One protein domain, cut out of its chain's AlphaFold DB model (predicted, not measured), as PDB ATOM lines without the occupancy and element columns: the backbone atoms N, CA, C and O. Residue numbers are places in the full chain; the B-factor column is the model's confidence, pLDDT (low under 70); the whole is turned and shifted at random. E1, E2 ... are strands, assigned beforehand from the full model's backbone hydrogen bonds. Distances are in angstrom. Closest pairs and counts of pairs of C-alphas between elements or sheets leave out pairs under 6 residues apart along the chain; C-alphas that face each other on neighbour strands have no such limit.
ATOM      1  N   GLU A 215      31.398  22.631  19.678       95.56
ATOM      2  CA  GLU A 215      31.533  22.828  18.238       95.56
ATOM      3  C   GLU A 215      30.158  23.088  17.629       95.56
ATOM      4  O   GLU A 215      29.229  22.299  17.810       95.56
ATOM      5  N   GLU A 216      30.040  24.185  16.891       94.81
ATOM      6  CA  GLU A 216      28.879  24.487  16.065       94.81
ATOM      7  C   GLU A 216      29.228  24.248  14.598       94.81
ATOM      8  O   GLU A 216      30.254  24.722  14.108       94.81
ATOM      9  N   ILE A 217      28.396  23.463  13.913       94.81
ATOM     10  CA  ILE A 217      28.648  22.998  12.550       94.81
ATOM     11  C   ILE A 217      27.667  23.679  11.604       94.81
ATOM     12  O   ILE A 217      26.459  23.453  11.671       94.81
ATOM     13  N   TYR A 218      28.209  24.439  10.663       92.94
ATOM     14  CA  TYR A 218      27.474  25.052   9.571       92.94
ATOM     15  C   TYR A 218      27.740  24.289   8.281       92.94
ATOM     16  O   TYR A 218      28.879  24.197   7.827       92.94
ATOM     17  N   ASN A 219      26.681  23.762   7.674       89.75
ATOM     18  CA  ASN A 219      26.772  23.083   6.386       89.75
ATOM     19  C   ASN A 219      26.612  24.102   5.256       89.75
ATOM     20  O   ASN A 219      25.692  24.924   5.276       89.75
ATOM     21  N   ALA A 220      27.493  24.046   4.262       83.62
ATOM     22  CA  ALA A 220      27.361  24.862   3.067       83.62
ATOM     23  C   ALA A 220      26.133  24.414   2.260       83.62
ATOM     24  O   ALA A 220      25.917  23.225   2.019       83.62
ATOM     25  N   LYS A 221      25.308  25.375   1.832       73.50
ATOM     26  CA  LYS A 221      24.183  25.099   0.931       73.50
ATOM     27  C   LYS A 221      24.728  24.938  -0.488       73.50
ATOM     28  O   LYS A 221      25.190  25.911  -1.079       73.50
ATOM     29  N   ARG A 222      24.670  23.720  -1.032       66.19
ATOM     30  CA  ARG A 222      25.030  23.438  -2.430       66.19
ATOM     31  C   ARG A 222      23.897  23.933  -3.326       66.19
ATOM     32  O   ARG A 222      22.795  23.395  -3.274       66.19
ATOM     33  N   ASP A 223      24.156  24.955  -4.135       57.94
ATOM     34  CA  ASP A 223      23.288  25.294  -5.262       57.94
ATOM     35  C   ASP A 223      23.872  24.631  -6.522       57.94
ATOM     36  O   ASP A 223      24.877  25.117  -7.059       57.94
ATOM     37  N   PRO A 224      23.281  23.519  -7.001       54.38
ATOM     38  CA  PRO A 224      23.789  22.799  -8.165       54.38
ATOM     39  C   PRO A 224      23.779  23.648  -9.449       54.38
ATOM     40  O   PRO A 224      24.514  23.339 -10.382       54.38
ATOM     41  N   MET A 225      23.006  24.742  -9.501       51.09
ATOM     42  CA  MET A 225      22.922  25.653 -10.648       51.09
ATOM     43  C   MET A 225      23.902  26.838 -10.571       51.09
ATOM     44  O   MET A 225      24.141  27.489 -11.597       51.09
ATOM     45  N   LYS A 226      24.469  27.137  -9.389       49.84
ATOM     46  CA  LYS A 226      25.476  28.205  -9.181       49.84
ATOM     47  C   LYS A 226      26.904  27.692  -8.997       49.84
ATOM     48  O   LYS A 226      27.836  28.428  -9.319       49.84
ATOM     49  N   GLY A 227      27.098  26.438  -8.574       47.22
ATOM     50  CA  GLY A 227      28.431  25.828  -8.417       47.22
ATOM     51  C   GLY A 227      29.290  25.841  -9.694       47.22
ATOM     52  O   GLY A 227      30.514  25.857  -9.625       47.22
ATOM     53  N   SER A 228      28.658  25.936 -10.869       48.75
ATOM     54  CA  SER A 228      29.343  25.982 -12.167       48.75
ATOM     55  C   SER A 228      29.781  27.383 -12.630       48.75
ATOM     56  O   SER A 228      30.526  27.464 -13.605       48.75
ATOM     57  N   ARG A 229      29.310  28.487 -12.025       50.12
ATOM     58  CA  ARG A 229      29.341  29.816 -12.682       50.12
ATOM     59  C   ARG A 229      30.410  30.804 -12.216       50.12
ATOM     60  O   ARG A 229      30.436  31.925 -12.704       50.12
ATOM     61  N   ASN A 230      31.335  30.421 -11.337       59.28
ATOM     62  CA  ASN A 230      32.350  31.352 -10.815       59.28
ATOM     63  C   ASN A 230      31.753  32.654 -10.219       59.28
ATOM     64  O   ASN A 230      32.345  33.739 -10.307       59.28
ATOM     65  N   GLU A 231      30.570  32.552  -9.617       61.09
ATOM     66  CA  GLU A 231      29.778  33.679  -9.126       61.09
ATOM     67  C   GLU A 231      29.893  33.853  -7.608       61.09
ATOM     68  O   GLU A 231      30.094  32.906  -6.847       61.09
ATOM     69  N   GLN A 232      29.718  35.092  -7.163       67.62
ATOM     70  CA  GLN A 232      29.556  35.420  -5.754       67.62
ATOM     71  C   GLN A 232      28.242  34.802  -5.244       67.62
ATOM     72  O   GLN A 232      27.180  35.020  -5.829       67.62
ATOM     73  N   LEU A 233      28.293  34.030  -4.151       65.81
ATOM     74  CA  LEU A 233      27.102  33.328  -3.647       65.81
ATOM     75  C   LEU A 233      26.068  34.274  -3.021       65.81
ATOM     76  O   LEU A 233      24.867  34.056  -3.192       65.81
ATOM     77  N   ASN A 234      26.525  35.308  -2.310       67.19
ATOM     78  CA  ASN A 234      25.696  36.346  -1.696       67.19
ATOM     79  C   ASN A 234      26.491  37.654  -1.498       67.19
ATOM     80  O   ASN A 234      27.718  37.667  -1.585       67.19
ATOM     81  N   GLY A 235      25.782  38.751  -1.212       64.25
ATOM     82  CA  GLY A 235      26.377  40.079  -1.010       64.25
ATOM     83  C   GLY A 235      27.272  40.216   0.230       64.25
ATOM     84  O   GLY A 235      27.998  41.198   0.332       64.25
ATOM     85  N   ASP A 236      27.255  39.237   1.141       70.75
ATOM     86  CA  ASP A 236      28.092  39.231   2.351       70.75
ATOM     87  C   ASP A 236      29.533  38.789   2.064       70.75
ATOM     88  O   ASP A 236      30.448  39.011   2.861       70.75
ATOM     89  N   LEU A 237      29.740  38.127   0.926       72.38
ATOM     90  CA  LEU A 237      31.056  37.748   0.445       72.38
ATOM     91  C   LEU A 237      31.701  38.910  -0.325       72.38
ATOM     92  O   LEU A 237      31.005  39.686  -0.969       72.38
ATOM     93  N   PRO A 238      33.033  39.028  -0.333       74.06
ATOM     94  CA  PRO A 238      33.750  39.939  -1.225       74.06
ATOM     95  C   PRO A 238      33.391  39.737  -2.704       74.06
ATOM     96  O   PRO A 238      33.173  38.602  -3.131       74.06
ATOM     97  N   PHE A 239      33.414  40.810  -3.502       73.69
ATOM     98  CA  PHE A 239      33.125  40.772  -4.948       73.69
ATOM     99  C   PHE A 239      34.035  39.831  -5.751       73.69
ATOM    100  O   PHE A 239      33.657  39.344  -6.817       73.69
ATOM    101  N   ASP A 240      35.243  39.574  -5.259       73.56
ATOM    102  CA  ASP A 240      36.204  38.644  -5.844       73.56
ATOM    103  C   ASP A 240      35.997  37.189  -5.389       73.56
ATOM    104  O   ASP A 240      36.799  36.325  -5.739       73.56
ATOM    105  N   SER A 241      34.922  36.886  -4.651       74.38
ATOM    106  CA  SER A 241      34.594  35.525  -4.214       74.38
ATOM    107  C   SER A 241      33.929  34.721  -5.328       74.38
ATOM    108  O   SER A 241      32.960  35.158  -5.945       74.38
ATOM    109  N   ARG A 242      34.432  33.506  -5.551       71.12
ATOM    110  CA  ARG A 242      33.942  32.558  -6.567       71.12
ATOM    111  C   ARG A 242      33.016  31.477  -6.004       71.12
ATOM    112  O   ARG A 242      32.276  30.844  -6.744       71.12
ATOM    113  N   ALA A 243      33.165  31.211  -4.711       71.94
ATOM    114  CA  ALA A 243      32.457  30.212  -3.925       71.94
ATOM    115  C   ALA A 243      32.725  30.503  -2.441       71.94
ATOM    116  O   ALA A 243      33.603  31.312  -2.111       71.94
ATOM    117  N   GLY A 244      31.997  29.837  -1.547       79.12
ATOM    118  CA  GLY A 244      32.175  30.032  -0.118       79.12
ATOM    119  C   GLY A 244      30.922  29.826   0.714       79.12
ATOM    120  O   GLY A 244      29.945  29.226   0.279       79.12
ATOM    121  N   MET A 245      30.952  30.361   1.924       85.81
ATOM    122  CA  MET A 245      29.773  30.536   2.759       85.81
ATOM    123  C   MET A 245      30.010  31.662   3.761       85.81
ATOM    124  O   MET A 245      31.150  31.915   4.153       85.81
ATOM    125  N   THR A 246      28.932  32.306   4.194       88.94
ATOM    126  CA  THR A 246      28.926  33.235   5.327       88.94
ATOM    127  C   THR A 246      27.923  32.761   6.361       88.94
ATOM    128  O   THR A 246      26.865  32.235   6.014       88.94
ATOM    129  N   VAL A 247      28.268  32.926   7.634       91.56
ATOM    130  CA  VAL A 247      27.385  32.635   8.766       91.56
ATOM    131  C   VAL A 247      27.516  33.740   9.803       91.56
ATOM    132  O   VAL A 247      28.614  34.235  10.052       91.56
ATOM    133  N   ALA A 248      26.400  34.130  10.410       93.50
ATOM    134  CA  ALA A 248      26.414  34.946  11.613       93.50
ATOM    135  C   ALA A 248      26.560  34.008  12.819       93.50
ATOM    136  O   ALA A 248      25.764  33.085  12.978       93.50
ATOM    137  N   HIS A 249      27.586  34.217  13.640       95.75
ATOM    138  CA  HIS A 249      27.838  33.432  14.846       95.75
ATOM    139  C   HIS A 249      27.975  34.369  16.044       95.75
ATOM    140  O   HIS A 249      28.688  35.374  15.982       95.75
ATOM    141  N   TYR A 250      27.287  34.043  17.136       96.62
ATOM    142  CA  TYR A 250      27.385  34.787  18.386       96.62
ATOM    143  C   TYR A 250      28.461  34.169  19.279       96.62
ATOM    144  O   TYR A 250      28.300  33.064  19.795       96.62
ATOM    145  N   PHE A 251      29.546  34.906  19.484       97.31
ATOM    146  CA  PHE A 251      30.659  34.528  20.343       97.31
ATOM    147  C   PHE A 251      30.347  34.989  21.779       97.31
ATOM    148  O   PHE A 251      30.259  36.193  22.014       97.31
ATOM    149  N   PRO A 252      30.133  34.088  22.757       94.69
ATOM    150  CA  PRO A 252      29.640  34.499  24.075       94.69
ATOM    151  C   PRO A 252      30.664  35.189  24.978       94.69
ATOM    152  O   PRO A 252      30.255  35.821  25.945       94.69
ATOM    153  N   LEU A 253      31.965  35.034  24.709       96.44
ATOM    154  CA  LEU A 253      33.056  35.502  25.566       96.44
ATOM    155  C   LEU A 253      34.206  36.050  24.709       96.44
ATOM    156  O   LEU A 253      34.404  35.612  23.578       96.44
ATOM    157  N   ASP A 254      35.002  36.956  25.280       96.94
ATOM    158  CA  ASP A 254      36.317  37.299  24.739       96.94
ATOM    159  C   ASP A 254      37.232  36.092  24.974       96.94
ATOM    160  O   ASP A 254      37.665  35.846  26.104       96.94
ATOM    161  N   ALA A 255      37.497  35.297  23.941       97.06
ATOM    162  CA  ALA A 255      38.145  33.995  24.088       97.06
ATOM    163  C   ALA A 255      38.874  33.565  22.808       97.06
ATOM    164  O   ALA A 255      38.757  34.193  21.754       97.06
ATOM    165  N   GLU A 256      39.621  32.467  22.886       97.94
ATOM    166  CA  GLU A 256      40.128  31.790  21.700       97.94
ATOM    167  C   GLU A 256      39.073  30.861  21.097       97.94
ATOM    168  O   GLU A 256      38.409  30.089  21.792       97.94
ATOM    169  N   TYR A 257      38.972  30.884  19.773       98.12
ATOM    170  CA  TYR A 257      38.085  30.025  19.001       98.12
ATOM    171  C   TYR A 257      38.871  29.295  17.919       98.12
ATOM    172  O   TYR A 257      39.824  29.823  17.343       98.12
ATOM    173  N   VAL A 258      38.471  28.057  17.648       97.88
ATOM    174  CA  VAL A 258      39.035  27.224  16.589       97.88
ATOM    175  C   VAL A 258      38.049  27.181  15.435       97.88
ATOM    176  O   VAL A 258      36.956  26.641  15.564       97.88
ATOM    177  N   PHE A 259      38.455  27.709  14.289       97.12
ATOM    178  CA  PHE A 259      37.718  27.573  13.041       97.12
ATOM    179  C   PHE A 259      38.260  26.368  12.292       97.12
ATOM    180  O   PHE A 259      39.460  26.320  12.026       97.12
ATOM    181  N   LYS A 260      37.398  25.414  11.942       95.06
ATOM    182  CA  LYS A 260      37.736  24.287  11.067       95.06
ATOM    183  C   LYS A 260      36.911  24.386   9.794       95.06
ATOM    184  O   LYS A 260      35.690  24.502   9.851       95.06
ATOM    185  N   VAL A 261      37.568  24.314   8.649       91.38
ATOM    186  CA  VAL A 261      36.928  24.344   7.338       91.38
ATOM    187  C   VAL A 261      37.151  22.998   6.674       91.38
ATOM    188  O   VAL A 261      38.293  22.578   6.487       91.38
ATOM    189  N   ARG A 262      36.057  22.315   6.339       88.75
ATOM    190  CA  ARG A 262      36.087  21.068   5.573       88.75
ATOM    191  C   ARG A 262      35.731  21.335   4.126       88.75
ATOM    192  O   ARG A 262      34.818  22.113   3.838       88.75
ATOM    193  N   PHE A 263      36.419  20.631   3.241       81.75
ATOM    194  CA  PHE A 263      36.213  20.706   1.805       81.75
ATOM    195  C   PHE A 263      35.812  19.339   1.269       81.75
ATOM    196  O   PHE A 263      36.301  18.315   1.749       81.75
ATOM    197  N   LEU A 264      34.941  19.336   0.264       76.25
ATOM    198  CA  LEU A 264      34.776  18.180  -0.606       76.25
ATOM    199  C   LEU A 264      35.843  18.260  -1.698       76.25
ATOM    200  O   LEU A 264      35.994  19.292  -2.358       76.25
ATOM    201  N   GLY A 265      36.600  17.179  -1.855       64.19
ATOM    202  CA  GLY A 265      37.523  16.981  -2.961       64.19
ATOM    203  C   GLY A 265      37.036  15.847  -3.848       64.19
ATOM    204  O   GLY A 265      36.697  14.780  -3.345       64.19
ATOM    205  N   VAL A 266      37.028  16.066  -5.162       58.38
ATOM    206  CA  VAL A 266      36.941  14.974  -6.139       58.38
ATOM    207  C   VAL A 266      38.343  14.388  -6.284       58.38
ATOM    208  O   VAL A 266      39.258  15.090  -6.730       58.38
ATOM    209  N   GLN A 267      38.512  13.137  -5.867       59.38
ATOM    210  CA  GLN A 267      39.767  12.394  -5.976       59.38
ATOM    211  C   GLN A 267      40.046  11.992  -7.434       59.38
ATOM    212  O   GLN A 267      39.218  12.171  -8.331       59.38
ATOM    213  N   ALA A 268      41.244  11.464  -7.701       56.53
ATOM    214  CA  ALA A 268      41.662  11.070  -9.051       56.53
ATOM    215  C   ALA A 268      40.778   9.973  -9.688       56.53
ATOM    216  O   ALA A 268      40.747   9.859 -10.913       56.53
ATOM    217  N   ASP A 269      40.061   9.197  -8.874       57.09
ATOM    218  CA  ASP A 269      39.104   8.150  -9.258       57.09
ATOM    219  C   ASP A 269      37.670   8.669  -9.491       57.09
ATOM    220  O   ASP A 269      36.811   7.921  -9.958       57.09
ATOM    221  N   GLY A 270      37.418   9.953  -9.226       59.09
ATOM    222  CA  GLY A 270      36.103  10.575  -9.358       59.09
ATOM    223  C   GLY A 270      35.216  10.476  -8.114       59.09
ATOM    224  O   GLY A 270      34.106  11.007  -8.158       59.09
ATOM    225  N   GLU A 271      35.669   9.862  -7.014       61.81
ATOM    226  CA  GLU A 271      34.912   9.850  -5.757       61.81
ATOM    227  C   GLU A 271      35.031  11.194  -5.012       61.81
ATOM    228  O   GLU A 271      36.117  11.762  -4.853       61.81
ATOM    229  N   GLU A 272      33.894  11.719  -4.539       64.62
ATOM    230  CA  GLU A 272      33.849  12.878  -3.640       64.62
ATOM    231  C   GLU A 272      34.165  12.414  -2.210       64.62
ATOM    232  O   GLU A 272      33.377  11.700  -1.587       64.62
ATOM    233  N   THR A 273      35.300  12.845  -1.660       68.81
ATOM    234  CA  THR A 273      35.684  12.567  -0.267       68.81
ATOM    235  C   THR A 273      35.899  13.861   0.513       68.81
ATOM    236  O   THR A 273      36.313  14.890  -0.028       68.81
ATOM    237  N   GLU A 274      35.570  13.833   1.806       71.75
ATOM    238  CA  GLU A 274      35.807  14.962   2.707       71.75
ATOM    239  C   GLU A 274      37.296  14.980   3.091       71.75
ATOM    240  O   GLU A 274      37.804  14.010   3.654       71.75
ATOM    241  N   ILE A 275      38.001  16.065   2.758       73.50
ATOM    242  CA  ILE A 275      39.431  16.239   3.071       73.50
ATOM    243  C   ILE A 275      39.585  16.643   4.547       73.50
ATOM    244  O   ILE A 275      38.691  17.284   5.117       73.50
ATOM    245  N   ASP A 276      40.729  16.306   5.155       73.00
ATOM    246  CA  ASP A 276      41.099  16.752   6.501       73.00
ATOM    247  C   ASP A 276      40.845  18.261   6.694       73.00
ATOM    248  O   ASP A 276      41.188  19.076   5.829       73.00
ATOM    249  N   PRO A 277      40.233  18.665   7.825       80.25
ATOM    250  CA  PRO A 277      39.858  20.051   8.037       80.25
ATOM    251  C   PRO A 277      41.082  20.957   8.141       80.25
ATOM    252  O   PRO A 277      41.967  20.753   8.975       80.25
ATOM    253  N   TYR A 278      41.061  22.052   7.389       89.25
ATOM    254  CA  TYR A 278      41.975  23.163   7.610       89.25
ATOM    255  C   TYR A 278      41.513  23.920   8.848       89.25
ATOM    256  O   TYR A 278      40.357  24.340   8.915       89.25
ATOM    257  N   GLN A 279      42.395  24.088   9.831       93.81
ATOM    258  CA  GLN A 279      42.031  24.728  11.091       93.81
ATOM    259  C   GLN A 279      42.942  25.889  11.467       93.81
ATOM    260  O   GLN A 279      44.139  25.892  11.181       93.81
ATOM    261  N   VAL A 280      42.368  26.874  12.152       95.75
ATOM    262  CA  VAL A 280      43.098  27.996  12.742       95.75
ATOM    263  C   VAL A 280      42.475  28.372  14.079       95.75
ATOM    264  O   VAL A 280      41.257  28.340  14.242       95.75
ATOM    265  N   ARG A 281      43.328  28.713  15.042       97.06
ATOM    266  CA  ARG A 281      42.951  29.205  16.367       97.06
ATOM    267  C   ARG A 281      43.158  30.714  16.404       97.06
ATOM    268  O   ARG A 281      44.231  31.181  16.027       97.06
ATOM    269  N   VAL A 282      42.130  31.461  16.793       96.75
ATOM    270  CA  VAL A 282      42.114  32.929  16.748       96.75
ATOM    271  C   VAL A 282      41.393  33.469  17.979       96.75
ATOM    272  O   VAL A 282      40.352  32.941  18.361       96.75
ATOM    273  N   ALA A 283      41.924  34.530  18.585       97.44
ATOM    274  CA  ALA A 283      41.221  35.283  19.618       97.44
ATOM    275  C   ALA A 283      40.093  36.115  18.988       97.44
ATOM    276  O   ALA A 283      40.331  36.887  18.058       97.44
ATOM    277  N   VAL A 284      38.871  35.961  19.495       97.56
ATOM    278  CA  VAL A 284      37.676  36.662  19.010       97.56
ATOM    279  C   VAL A 284      37.022  37.380  20.185       97.56
ATOM    280  O   VAL A 284      36.989  36.864  21.302       97.56
ATOM    281  N   ARG A 285      36.547  38.603  19.936       97.62
ATOM    282  CA  ARG A 285      35.776  39.369  20.919       97.62
ATOM    283  C   ARG A 285      34.366  38.793  21.051       97.62
ATOM    284  O   ARG A 285      33.842  38.227  20.098       97.62
ATOM    285  N   ALA A 286      33.751  38.958  22.213       97.19
ATOM    286  CA  ALA A 286      32.363  38.584  22.417       97.19
ATOM    287  C   ALA A 286      31.431  39.442  21.548       97.19
ATOM    288  O   ALA A 286      31.652  40.642  21.363       97.19
ATOM    289  N   GLY A 287      30.337  38.844  21.087       96.75
ATOM    290  CA  GLY A 287      29.306  39.500  20.293       96.75
ATOM    291  C   GLY A 287      28.957  38.738  19.020       96.75
ATOM    292  O   GLY A 287      29.454  37.646  18.750       96.75
ATOM    293  N   LEU A 288      28.059  39.325  18.231       96.31
ATOM    294  CA  LEU A 288      27.687  38.790  16.928       96.31
ATOM    295  C   LEU A 288      28.761  39.155  15.899       96.31
ATOM    296  O   LEU A 288      29.062  40.332  15.701       96.31
ATOM    297  N   HIS A 289      29.312  38.148  15.229       95.69
ATOM    298  CA  HIS A 289      30.277  38.331  14.153       95.69
ATOM    299  C   HIS A 289      29.875  37.520  12.921       95.69
ATOM    300  O   HIS A 289      29.319  36.426  13.026       95.69
ATOM    301  N   THR A 290      30.224  38.030  11.743       94.31
ATOM    302  CA  THR A 290      30.068  37.298  10.484       94.31
ATOM    303  C   THR A 290      31.346  36.529  10.191       94.31
ATOM    304  O   THR A 290      32.409  37.126  10.012       94.31
ATOM    305  N   VAL A 291      31.251  35.205  10.105       94.50
ATOM    306  CA  VAL A 291      32.348  34.323   9.704       94.50
ATOM    307  C   VAL A 291      32.150  33.949   8.242       94.50
ATOM    308  O   VAL A 291      31.094  33.454   7.857       94.50
ATOM    309  N   GLY A 292      33.162  34.202   7.418       91.00
ATOM    310  CA  GLY A 292      33.137  33.915   5.988       91.00
ATOM    311  C   GLY A 292      34.247  32.955   5.589       91.00
ATOM    312  O   GLY A 292      35.373  33.082   6.056       91.00
ATOM    313  N   VAL A 293      33.957  32.024   4.690       89.50
ATOM    314  CA  VAL A 293      34.960  31.203   4.002       89.50
ATOM    315  C   VAL A 293      34.799  31.466   2.520       89.50
ATOM    316  O   VAL A 293      33.701  31.295   2.002       89.50
ATOM    317  N   THR A 294      35.850  31.924   1.845       85.75
ATOM    318  CA  THR A 294      35.734  32.475   0.487       85.75
ATOM    319  C   THR A 294      36.871  31.988  -0.393       85.75
ATOM    320  O   THR A 294      38.027  32.071   0.017       85.75
ATOM    321  N   SER A 295      36.582  31.559  -1.616       80.69
ATOM    322  CA  SER A 295      37.619  31.237  -2.606       80.69
ATOM    323  C   SER A 295      37.829  32.441  -3.540       80.69
ATOM    324  O   SER A 295      36.944  32.693  -4.367       80.69
ATOM    325  N   PRO A 296      38.933  33.210  -3.422       77.00
ATOM    326  CA  PRO A 296      39.176  34.388  -4.253       77.00
ATOM    327  C   PRO A 296      39.441  34.035  -5.726       77.00
ATOM    328  O   PRO A 296      39.921  32.950  -6.062       77.00
ATOM    329  N   ARG A 297      39.166  34.988  -6.623       69.81
ATOM    330  CA  ARG A 297      39.353  34.883  -8.086       69.81
ATOM    331  C   ARG A 297      40.810  34.975  -8.568       69.81
ATOM    332  O   ARG A 297      41.041  34.908  -9.772       69.81
ATOM    333  N   GLU A 298      41.785  35.086  -7.665       62.16
ATOM    334  CA  GLU A 298      43.211  35.325  -7.972       62.16
ATOM    335  C   GLU A 298      43.843  34.286  -8.934       62.16
ATOM    336  O   GLU A 298      44.819  34.600  -9.609       62.16
ATOM    337  N   PRO A 324      47.227  24.167  -5.744       67.06
ATOM    338  CA  PRO A 324      46.703  24.707  -4.504       67.06
ATOM    339  C   PRO A 324      45.732  25.845  -4.817       67.06
ATOM    340  O   PRO A 324      46.077  26.817  -5.494       67.06
ATOM    341  N   SER A 325      44.496  25.695  -4.361       75.88
ATOM    342  CA  SER A 325      43.466  26.714  -4.500       75.88
ATOM    343  C   SER A 325      43.419  27.530  -3.210       75.88
ATOM    344  O   SER A 325      43.154  26.950  -2.152       75.88
ATOM    345  N   PRO A 326      43.678  28.849  -3.257       82.69
ATOM    346  CA  PRO A 326      43.626  29.685  -2.074       82.69
ATOM    347  C   PRO A 326      42.185  29.770  -1.571       82.69
ATOM    348  O   PRO A 326      41.250  29.938  -2.355       82.69
ATOM    349  N   VAL A 327      42.014  29.677  -0.256       86.44
ATOM    350  CA  VAL A 327      40.745  29.901   0.438       86.44
ATOM    351  C   VAL A 327      40.993  30.808   1.632       86.44
ATOM    352  O   VAL A 327      41.841  30.528   2.475       86.44
ATOM    353  N   ASP A 328      40.235  31.893   1.714       90.00
ATOM    354  CA  ASP A 328      40.326  32.879   2.779       90.00
ATOM    355  C   ASP A 328      39.238  32.620   3.832       90.00
ATOM    356  O   ASP A 328      38.045  32.645   3.531       90.00
ATOM    357  N   LEU A 329      39.651  32.413   5.084       92.75
ATOM    358  CA  LEU A 329      38.787  32.544   6.254       92.75
ATOM    359  C   LEU A 329      38.748  34.013   6.670       92.75
ATOM    360  O   LEU A 329      39.791  34.655   6.834       92.75
ATOM    361  N   ARG A 330      37.544  34.532   6.880       92.62
ATOM    362  CA  ARG A 330      37.266  35.926   7.205       92.62
ATOM    363  C   ARG A 330      36.399  36.050   8.452       92.62
ATOM    364  O   ARG A 330      35.537  35.213   8.699       92.62
ATOM    365  N   LEU A 331      36.600  37.137   9.186       94.12
ATOM    366  CA  LEU A 331      35.780  37.556  10.319       94.12
ATOM    367  C   LEU A 331      35.426  39.029  10.134       94.12
ATOM    368  O   LEU A 331      36.316  39.861   9.973       94.12
ATOM    369  N   ASN A 332      34.132  39.345  10.106       91.94
ATOM    370  CA  ASN A 332      33.607  40.681   9.803       91.94
ATOM    371  C   ASN A 332      34.222  41.279   8.524       91.94
ATOM    372  O   ASN A 332      34.612  42.442   8.478       91.94
ATOM    373  N   GLY A 333      34.387  40.443   7.496       86.81
ATOM    374  CA  GLY A 333      34.997  40.824   6.221       86.81
ATOM    375  C   GLY A 333      36.530  40.882   6.219       86.81
ATOM    376  O   GLY A 333      37.117  40.779   5.142       86.81
ATOM    377  N   ALA A 334      37.205  40.959   7.369       89.88
ATOM    378  CA  ALA A 334      38.665  40.950   7.447       89.88
ATOM    379  C   ALA A 334      39.227  39.525   7.309       89.88
ATOM    380  O   ALA A 334      38.728  38.592   7.935       89.88
ATOM    381  N   ARG A 335      40.282  39.337   6.504       91.56
ATOM    382  CA  ARG A 335      40.937  38.029   6.323       91.56
ATOM    383  C   ARG A 335      41.728  37.638   7.570       91.56
ATOM    384  O   ARG A 335      42.713  38.288   7.899       91.56
ATOM    385  N   LEU A 336      41.329  36.534   8.197       92.12
ATOM    386  CA  LEU A 336      42.031  35.916   9.320       92.12
ATOM    387  C   LEU A 336      43.180  35.025   8.846       92.12
ATOM    388  O   LEU A 336      44.295  35.102   9.359       92.12
ATOM    389  N   LYS A 337      42.908  34.152   7.872       92.75
ATOM    390  CA  LYS A 337      43.866  33.153   7.393       92.75
ATOM    391  C   LYS A 337      43.583  32.798   5.940       92.75
ATOM    392  O   LYS A 337      42.426  32.686   5.555       92.75
ATOM    393  N   ARG A 338      44.649  32.594   5.165       90.62
ATOM    394  CA  ARG A 338      44.602  31.965   3.843       90.62
ATOM    395  C   ARG A 338      45.080  30.520   3.962       90.62
ATOM    396  O   ARG A 338      46.106  30.268   4.602       90.62
ATOM    397  N   PHE A 339      44.321  29.602   3.382       87.56
ATOM    398  CA  PHE A 339      44.636  28.184   3.264       87.56
ATOM    399  C   PHE A 339      44.918  27.845   1.805       87.56
ATOM    400  O   PHE A 339      44.185  28.283   0.924       87.56
ATOM    401  N   ASP A 340      45.939  27.030   1.570       85.75
ATOM    402  CA  ASP A 340      46.243  26.477   0.253       85.75
ATOM    403  C   ASP A 340      45.639  25.072   0.169       85.75
ATOM    404  O   ASP A 340      46.212  24.090   0.657       85.75
ATOM    405  N   VAL A 341      44.431  24.990  -0.394       79.44
ATOM    406  CA  VAL A 341      43.656  23.748  -0.443       79.44
ATOM    407  C   VAL A 341      44.088  22.916  -1.639       79.44
ATOM    408  O   VAL A 341      43.977  23.350  -2.786       79.44
ATOM    409  N   ARG A 342      44.584  21.708  -1.374       75.06
ATOM    410  CA  ARG A 342      44.997  20.763  -2.415       75.06
ATOM    411  C   ARG A 342      43.789  19.965  -2.894       75.06
ATOM    412  O   ARG A 342      43.451  18.934  -2.332       75.06
ATOM    413  N   ALA A 343      43.096  20.506  -3.888       66.94
ATOM    414  CA  ALA A 343      42.004  19.837  -4.584       66.94
ATOM    415  C   ALA A 343      41.821  20.470  -5.967       66.94
ATOM    416  O   ALA A 343      42.091  21.656  -6.155       66.94
ATOM    417  N   ARG A 344      41.318  19.695  -6.936       62.00
ATOM    418  CA  ARG A 344      41.069  20.187  -8.304       62.00
ATOM    419  C   ARG A 344      40.016  21.304  -8.335       62.00
ATOM    420  O   ARG A 344      40.160  22.263  -9.089       62.00
ATOM    421  N   THR A 345      38.985  21.180  -7.499       65.44
ATOM    422  CA  THR A 345      37.884  22.139  -7.317       65.44
ATOM    423  C   THR A 345      37.385  22.070  -5.865       65.44
ATOM    424  O   THR A 345      36.402  21.380  -5.603       65.44
ATOM    425  N   PRO A 346      38.061  22.713  -4.892       69.56
ATOM    426  CA  PRO A 346      37.625  22.630  -3.505       69.56
ATOM    427  C   PRO A 346      36.326  23.401  -3.305       69.56
ATOM    428  O   PRO A 346      36.280  24.624  -3.471       69.56
ATOM    429  N   GLU A 347      35.287  22.677  -2.907       76.06
ATOM    430  CA  GLU A 347      34.022  23.248  -2.458       76.06
ATOM    431  C   GLU A 347      33.969  23.196  -0.933       76.06
ATOM    432  O   GLU A 347      34.247  22.160  -0.322       76.06
ATOM    433  N   VAL A 348      33.633  24.324  -0.305       81.88
ATOM    434  CA  VAL A 348      33.420  24.369   1.146       81.88
ATOM    435  C   VAL A 348      32.225  23.480   1.467       81.88
ATOM    436  O   VAL A 348      31.141  23.691   0.933       81.88
ATOM    437  N   SER A 349      32.428  22.499   2.340       84.25
ATOM    438  CA  SER A 349      31.393  21.566   2.793       84.25
ATOM    439  C   SER A 349      30.836  21.986   4.143       84.25
ATOM    440  O   SER A 349      29.624  22.122   4.322       84.25
ATOM    441  N   LYS A 350      31.738  22.234   5.099       90.31
ATOM    442  CA  LYS A 350      31.384  22.618   6.464       90.31
ATOM    443  C   LYS A 350      32.317  23.693   6.985       90.31
ATOM    444  O   LYS A 350      33.532  23.620   6.792       90.31
ATOM    445  N   LEU A 351      31.745  24.625   7.728       93.38
ATOM    446  CA  LEU A 351      32.458  25.501   8.642       93.38
ATOM    447  C   LEU A 351      32.104  25.069  10.065       93.38
ATOM    448  O   LEU A 351      30.934  25.006  10.422       93.38
ATOM    449  N   ILE A 352      33.114  24.768  10.870       96.25
ATOM    450  CA  ILE A 352      32.955  24.390  12.271       96.25
ATOM    451  C   ILE A 352      33.599  25.477  13.120       96.25
ATOM    452  O   ILE A 352      34.773  25.800  12.927       96.25
ATOM    453  N   VAL A 353      32.841  26.025  14.061       97.69
ATOM    454  CA  VAL A 353      33.326  27.000  15.041       97.69
ATOM    455  C   VAL A 353      33.369  26.309  16.399       97.69
ATOM    456  O   VAL A 353      32.337  25.897  16.920       97.69
ATOM    457  N   GLY A 354      34.569  26.131  16.949       97.56
ATOM    458  CA  GLY A 354      34.804  25.518  18.254       97.56
ATOM    459  C   GLY A 354      35.233  26.546  19.296       97.56
ATOM    460  O   GLY A 354      36.132  27.344  19.037       97.56
ATOM    461  N   GLY A 355      34.639  26.512  20.486       96.31
ATOM    462  CA  GLY A 355      34.997  27.390  21.605       96.31
ATOM    463  C   GLY A 355      33.824  27.607  22.566       96.31
ATOM    464  O   GLY A 355      32.807  26.920  22.441       96.31
ATOM    465  N   PRO A 356      33.937  28.524  23.540       97.12
ATOM    466  CA  PRO A 356      35.112  29.349  23.850       97.12
ATOM    467  C   PRO A 356      36.240  28.541  24.516       97.12
ATOM    468  O   PRO A 356      35.981  27.759  25.428       97.12
ATOM    469  N   TYR A 357      37.492  28.744  24.098       96.06
ATOM    470  CA  TYR A 357      38.693  28.251  24.784       96.06
ATOM    471  C   TYR A 357      39.404  29.408  25.488       96.06
ATOM    472  O   TYR A 357      39.467  30.504  24.946       96.06
ATOM    473  N   GLU A 358      39.968  29.157  26.669       93.94
ATOM    474  CA  GLU A 358      40.755  30.152  27.420       93.94
ATOM    475  C   GLU A 358      40.068  31.531  27.532       93.94
ATOM    476  O   GLU A 358      40.628  32.541  27.097       93.94
ATOM    477  N   PRO A 359      38.842  31.605  28.088       92.75
ATOM    478  CA  PRO A 359      38.119  32.867  28.173       92.75
ATOM    479  C   PRO A 359      38.917  33.908  28.967       92.75
ATOM    480  O   PRO A 359      39.466  33.635  30.036       92.75
ATOM    481  N   THR A 360      38.974  35.115  28.417       90.81
ATOM    482  CA  THR A 360      39.681  36.276  28.974       90.81
ATOM    483  C   THR A 360      38.733  37.302  29.590       90.81
ATOM    484  O   THR A 360      39.174  38.115  30.399       90.81
ATOM    485  N   GLY A 361      37.443  37.237  29.250       90.69
ATOM    486  CA  GLY A 361      36.385  38.051  29.837       90.69
ATOM    487  C   GLY A 361      35.040  37.847  29.140       90.69
ATOM    488  O   GLY A 361      34.934  37.144  28.135       90.69
ATOM    489  N   ARG A 362      34.006  38.490  29.669       92.56
ATOM    490  CA  ARG A 362      32.623  38.449  29.172       92.56
ATOM    491  C   ARG A 362      32.378  39.344  27.953       92.56
ATOM    492  O   ARG A 362      31.372  39.180  27.273       92.56
TER     493      ARG A 362
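This is residues 215 to 298 and 324 to 362 of the 522 residues of an uncharacterized protein of Acidobacteria bacterium (UniProt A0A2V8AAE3). Two twisted sheets lie face to face as an elongated sandwich, E1, E3, E4, E5 and E9 in one and E2, E6, E7 and E8 in the other. The E3 and E4 hairpin reaches one end of the long axis and the last residues of E9 the other. The 123 printed residues hold nine named strands, E1 to E9 in chain order, and no named helix: all strand, neighbours antiparallel. The whole is compact, radius of gyration of the C-alphas 14.6 A, spanning 48 by 29 by 23 A.

The branched sheet holds E3, residues 254 to 266, 38.1 A; E9, 347 to 361, 35.6 A, bending by 68 degrees at residue 358; E5, 278 to 284; E4, 272 to 274; and E1, 215 to 219, from C-alpha 215 at (31.533, 22.828, 18.238). The other holds E2, 241 to 251, bending by 57 degrees at 244; E6, 287 to 296; E7, 324 to 331; and E8, 334 to 342. C-alpha 361 is at (36.385, 38.051, 29.837).

E9 is on one side of E3, with N 258 and O 354 2.8 A apart; E5, N 257 to O 282 2.9 A, and E4, N 265 to O 273 2.9 A, are on the other. E1 pairs with E9, N 216 to O 353 2.9 A. The second sheet runs E2, E6, E7, E8, with N 247 to O 291 2.9 A, N 292 to O 330 2.9 A and, in the hairpin E7 and E8, N 327 to O 339 2.8 A. Between sheets, the closest C-alphas of E2 and E9, Gly 244 and Val 348, are 5.9 A apart.

C-alphas 269 and 362, the farthest apart, are 49.4 A apart. Residues 299 to 323 are not printed, a gap of 11.7 A between C-alphas 298 and 324. The link E1 to E2 is long. Confidence is under 70 at 222 to 235, 265 to 273, 297 to 298, 324 and 343 to 346.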